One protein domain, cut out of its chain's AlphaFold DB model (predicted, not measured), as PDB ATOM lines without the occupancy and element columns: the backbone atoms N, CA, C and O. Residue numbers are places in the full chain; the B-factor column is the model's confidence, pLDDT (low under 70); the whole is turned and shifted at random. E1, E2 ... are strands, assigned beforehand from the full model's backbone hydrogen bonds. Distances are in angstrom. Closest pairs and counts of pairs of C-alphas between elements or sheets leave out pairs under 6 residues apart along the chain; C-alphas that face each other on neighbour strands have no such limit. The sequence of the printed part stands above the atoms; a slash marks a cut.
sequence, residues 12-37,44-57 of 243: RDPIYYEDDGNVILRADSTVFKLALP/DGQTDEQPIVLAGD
ATOM      1  N   ARG A  12     202.899 185.012 171.505       94.56
ATOM      2  CA  ARG A  12     203.967 185.992 171.250       94.56
ATOM      3  C   ARG A  12     204.896 185.487 170.154       94.56
ATOM      4  O   ARG A  12     205.284 184.318 170.174       94.56
ATOM      5  N   ASP A  13     205.248 186.348 169.203       95.62
ATOM      6  CA  ASP A  13     206.225 185.993 168.176       95.62
ATOM      7  C   ASP A  13     207.607 185.752 168.817       95.62
ATOM      8  O   ASP A  13     208.057 186.568 169.617       95.62
ATOM      9  N   PRO A  14     208.303 184.650 168.492       93.81
ATOM     10  CA  PRO A  14     209.571 184.315 169.140       93.81
ATOM     11  C   PRO A  14     210.748 185.205 168.715       93.81
ATOM     12  O   PRO A  14     211.796 185.146 169.352       93.81
ATOM     13  N   ILE A  15     210.618 185.963 167.622       93.44
ATOM     14  CA  ILE A  15     211.701 186.775 167.049       93.44
ATOM     15  C   ILE A  15     211.424 188.262 167.271       93.44
ATOM     16  O   ILE A  15     212.322 189.004 167.650       93.44
ATOM     17  N   TYR A  16     210.185 188.690 167.041       93.12
ATOM     18  CA  TYR A  16     209.789 190.099 166.990       93.12
ATOM     19  C   TYR A  16     208.896 190.502 168.169       93.12
ATOM     20  O   TYR A  16     207.938 191.262 168.014       93.12
ATOM     21  N   TYR A  17     209.183 189.959 169.349       93.38
ATOM     22  CA  TYR A  17     208.583 190.391 170.605       93.38
ATOM     23  C   TYR A  17     209.694 190.905 171.524       93.38
ATOM     24  O   TYR A  17     210.261 190.163 172.320       93.38
ATOM     25  N   GLU A  18     210.049 192.177 171.351       89.12
ATOM     26  CA  GLU A  18     211.149 192.816 172.072       89.12
ATOM     27  C   GLU A  18     210.722 193.222 173.487       89.12
ATOM     28  O   GLU A  18     209.690 193.874 173.682       89.12
ATOM     29  N   ASP A  19     211.541 192.897 174.489       86.69
ATOM     30  CA  ASP A  19     211.285 193.294 175.879       86.69
ATOM     31  C   ASP A  19     211.203 194.823 176.028       86.69
ATOM     32  O   ASP A  19     210.322 195.327 176.730       86.69
ATOM     33  N   ASP A  20     212.035 195.545 175.271       87.12
ATOM     34  CA  ASP A  20     212.132 197.009 175.271       87.12
ATOM     35  C   ASP A  20     211.201 197.696 174.251       87.12
ATOM     36  O   ASP A  20     211.207 198.923 174.133       87.12
ATOM     37  N   GLY A  21     210.388 196.937 173.508       86.12
ATOM     38  CA  GLY A  21     209.441 197.516 172.554       86.12
ATOM     39  C   GLY A  21     208.355 198.346 173.251       86.12
ATOM     40  O   GLY A  21     207.959 198.069 174.384       86.12
ATOM     41  N   ASN A  22     207.840 199.363 172.566       88.69
ATOM     42  CA  ASN A  22     206.816 200.272 173.094       88.69
ATOM     43  C   ASN A  22     205.459 200.137 172.385       88.69
ATOM     44  O   ASN A  22     204.498 200.778 172.801       88.69
ATOM     45  N   VAL A  23     205.366 199.321 171.328       91.69
ATOM     46  CA  VAL A  23     204.123 199.083 170.582       91.69
ATOM     47  C   VAL A  23     203.882 197.594 170.401       91.69
ATOM     48  O   VAL A  23     204.753 196.883 169.902       91.69
ATOM     49  N   ILE A  24     202.678 197.138 170.742       93.31
ATOM     50  CA  ILE A  24     202.201 195.773 170.537       93.31
ATOM     51  C   ILE A  24     201.203 195.755 169.381       93.31
ATOM     52  O   ILE A  24     200.142 196.384 169.419       93.31
ATOM     53  N   LEU A  25     201.552 195.000 168.347       94.06
ATOM     54  CA  LEU A  25     200.762 194.786 167.143       94.06
ATOM     55  C   LEU A  25     200.284 193.336 167.113       94.06
ATOM     56  O   LEU A  25     201.019 192.433 167.502       94.06
ATOM     57  N   ARG A  26     199.077 193.086 166.612       94.50
ATOM     58  CA  ARG A  26     198.528 191.733 166.482       94.50
ATOM     59  C   ARG A  26     198.175 191.424 165.035       94.50
ATOM     60  O   ARG A  26     197.285 192.065 164.484       94.50
ATOM     61  N   ALA A  27     198.797 190.393 164.470       94.50
ATOM     62  CA  ALA A  27     198.394 189.790 163.200       94.50
ATOM     63  C   ALA A  27     197.835 188.388 163.472       94.50
ATOM     64  O   ALA A  27     198.513 187.537 164.051       94.50
ATOM     65  N   ASP A  28     196.585 188.155 163.069       91.88
ATOM     66  CA  ASP A  28     195.830 186.936 163.377       91.88
ATOM     67  C   ASP A  28     195.773 186.621 164.895       91.88
ATOM     68  O   ASP A  28     195.171 187.377 165.672       91.88
ATOM     69  N   SER A  29     196.403 185.527 165.328       91.94
ATOM     70  CA  SER A  29     196.530 185.084 166.722       91.94
ATOM     71  C   SER A  29     197.913 185.379 167.318       91.94
ATOM     72  O   SER A  29     198.182 185.011 168.458       91.94
ATOM     73  N   THR A  30     198.803 186.042 166.572       95.12
ATOM     74  CA  THR A  30     200.178 186.327 167.004       95.12
ATOM     75  C   THR A  30     200.367 187.806 167.335       95.12
ATOM     76  O   THR A  30     199.935 188.673 166.572       95.12
ATOM     77  N   VAL A  31     201.033 188.099 168.453       95.31
ATOM     78  CA  VAL A  31     201.437 189.456 168.850       95.31
ATOM     79  C   VAL A  31     202.930 189.688 168.648       95.31
ATOM     80  O   VAL A  31     203.758 188.811 168.890       95.31
ATOM     81  N   PHE A  32     203.246 190.902 168.222       95.44
ATOM     82  CA  PHE A  32     204.571 191.429 167.925       95.44
ATOM     83  C   PHE A  32     204.778 192.657 168.801       95.44
ATOM     84  O   PHE A  32     203.849 193.449 168.948       95.44
ATOM     85  N   LYS A  33     205.970 192.831 169.363       94.25
ATOM     86  CA  LYS A  33     206.303 193.975 170.214       94.25
ATOM     87  C   LYS A  33     207.553 194.653 169.669       94.25
ATOM     88  O   LYS A  33     208.603 194.022 169.606       94.25
ATOM     89  N   LEU A  34     207.408 195.903 169.235       91.94
ATOM     90  CA  LEU A  34     208.406 196.643 168.459       91.94
ATOM     91  C   LEU A  34     208.659 198.026 169.059       91.94
ATOM     92  O   LEU A  34     207.754 198.636 169.636       91.94
ATOM     93  N   ALA A  35     209.871 198.543 168.869       89.12
ATOM     94  CA  ALA A  35     210.209 199.937 169.135       89.12
ATOM     95  C   ALA A  35     209.837 200.833 167.935       89.12
ATOM     96  O   ALA A  35     210.588 200.925 166.961       89.12
ATOM     97  N   LEU A  36     208.680 201.503 167.989       84.50
ATOM     98  CA  LEU A  36     208.207 202.430 166.953       84.50
ATOM     99  C   LEU A  36     207.999 203.843 167.524       84.50
ATOM    100  O   LEU A  36     207.637 203.993 168.694       84.50
ATOM    101  N   PRO A  37     208.193 204.905 166.723       81.44
ATOM    102  CA  PRO A  37     207.870 206.259 167.157       81.44
ATOM    103  C   PRO A  37     206.366 206.368 167.446       81.44
ATOM    104  O   PRO A  37     205.541 206.202 166.550       81.44
ATOM    105  N   ASP A  44     196.136 202.566 172.459       78.88
ATOM    106  CA  ASP A  44     196.170 201.212 171.904       78.88
ATOM    107  C   ASP A  44     197.609 200.730 171.669       78.88
ATOM    108  O   ASP A  44     198.499 201.509 171.321       78.88
ATOM    109  N   GLY A  45     197.836 199.423 171.820       82.81
ATOM    110  CA  GLY A  45     199.137 198.794 171.584       82.81
ATOM    111  C   GLY A  45     200.100 198.864 172.765       82.81
ATOM    112  O   GLY A  45     201.287 198.627 172.575       82.81
ATOM    113  N   GLN A  46     199.626 199.185 173.969       84.19
ATOM    114  CA  GLN A  46     200.467 199.242 175.174       84.19
ATOM    115  C   GLN A  46     200.524 197.904 175.928       84.19
ATOM    116  O   GLN A  46     201.473 197.657 176.672       84.19
ATOM    117  N   THR A  47     199.523 197.030 175.753       85.94
ATOM    118  CA  THR A  47     199.468 195.712 176.410       85.94
ATOM    119  C   THR A  47     199.030 194.605 175.448       85.94
ATOM    120  O   THR A  47     198.445 194.873 174.398       85.94
ATOM    121  N   ASP A  48     199.300 193.348 175.815       86.19
ATOM    122  CA  ASP A  48     198.905 192.168 175.029       86.19
ATOM    123  C   ASP A  48     197.373 192.013 174.948       86.19
ATOM    124  O   ASP A  48     196.854 191.429 173.997       86.19
ATOM    125  N   GLU A  49     196.643 192.539 175.937       86.50
ATOM    126  CA  GLU A  49     195.178 192.519 176.004       86.50
ATOM    127  C   GLU A  49     194.530 193.603 175.130       86.50
ATOM    128  O   GLU A  49     193.370 193.460 174.735       86.50
ATOM    129  N   GLN A  50     195.269 194.669 174.809       88.12
ATOM    130  CA  GLN A  50     194.842 195.755 173.923       88.12
ATOM    131  C   GLN A  50     195.894 196.044 172.835       88.12
ATOM    132  O   GLN A  50     196.446 197.147 172.784       88.12
ATOM    133  N   PRO A  51     196.185 195.075 171.945       91.62
ATOM    134  CA  PRO A  51     197.128 195.280 170.859       91.62
ATOM    135  C   PRO A  51     196.475 196.064 169.716       91.62
ATOM    136  O   PRO A  51     195.259 196.005 169.514       91.62
ATOM    137  N   ILE A  52     197.285 196.720 168.887       91.75
ATOM    138  CA  ILE A  52     196.800 197.279 167.619       91.75
ATOM    139  C   ILE A  52     196.570 196.116 166.648       91.75
ATOM    140  O   ILE A  52     197.506 195.410 166.267       91.75
ATOM    141  N   VAL A  53     195.316 195.891 166.256       92.12
ATOM    142  CA  VAL A  53     194.935 194.753 165.407       92.12
ATOM    143  C   VAL A  53     195.178 195.067 163.929       92.12
ATOM    144  O   VAL A  53     194.540 195.942 163.347       92.12
ATOM    145  N   LEU A  54     196.056 194.286 163.302       92.75
ATOM    146  CA  LEU A  54     196.373 194.339 161.878       92.75
ATOM    147  C   LEU A  54     195.336 193.521 161.095       92.75
ATOM    148  O   LEU A  54     195.511 192.333 160.811       92.75
ATOM    149  N   ALA A  55     194.196 194.146 160.797       88.88
ATOM    150  CA  ALA A  55     193.061 193.463 160.185       88.88
ATOM    151  C   ALA A  55     193.415 192.862 158.811       88.88
ATOM    152  O   ALA A  55     193.856 193.568 157.900       88.88
ATOM    153  N   GLY A  56     193.175 191.558 158.659       87.94
ATOM    154  CA  GLY A  56     193.372 190.820 157.407       87.94
ATOM    155  C   GLY A  56     194.801 190.340 157.140       87.94
ATOM    156  O   GLY A  56     195.017 189.722 156.100       87.94
ATOM    157  N   ASP A  57     195.748 190.583 158.053       93.19
ATOM    158  CA  ASP A  57     197.126 190.110 157.905       93.19
ATOM    159  C   ASP A  57     197.381 188.844 158.711       93.19
ATOM    160  O   ASP A  57     196.956 188.703 159.860       93.19
TER     161      ASP A  57
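What this domain is: This is residues 12 to 37 and 44 to 57 of the 243 residues of an uncharacterized protein of Exidia glandulosa HHB12029 (UniProt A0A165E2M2). A small sheet of three strands makes the body: the hairpin of E2 and E3, with the turned strand E1 along the free side of E3. After a cut, residues 44 to 57, a stretch with no named element, run past the other edge, where residues 52 to 53 pair briefly with E2. The 40 printed residues hold three named strands, E1, E2, E3 along the chain, and no named helix; the sheet's order is E1, E3, E2, mixed. The class is all strand, though strands hold 16 of the 40 residues. The whole is compact, with a radius of gyration of the C-alphas of 9.1 A and spans of 26 by 21 by 17 A.

Where its parts are: Start at C-alpha 12 at (203.967, 185.992, 171.250), where E1 begins; it takes residues 12 to 17 and measures 6.4 A. E2 takes residues 23 to 27, 13.2 A long. E3 takes residues 30 to 34, 13.3 A long, and ends at C-alpha 34 at (208.406, 196.643, 168.459).

How they stand to each other: Look first at E3, the inner strand. E1 is its parallel neighbour at 42 degrees, with N 13 and O 31 2.9 A apart, within hydrogen-bond range. E2 is its antiparallel neighbour at 152 degrees, with N 25 and O 32 2.8 A apart, also within range. The edge strands E1 and E2 are only just apart, 8.3 A at their closest C-alphas. Residues 25 to 26 of E2 pair with residues 52 to 53, parallel.

The domain as a whole: The C-alphas farthest apart, those of Asp 20 and Gly 56, are 26.6 A from each other. Residues 38 to 43 are not printed, and C-alphas 37 and 44 stand 13.6 A apart across the cut. The links E1 to E2 and E2 to E3 are tight. Mean pLDDT of the printed part is 90.3, and no printed residue is under 70.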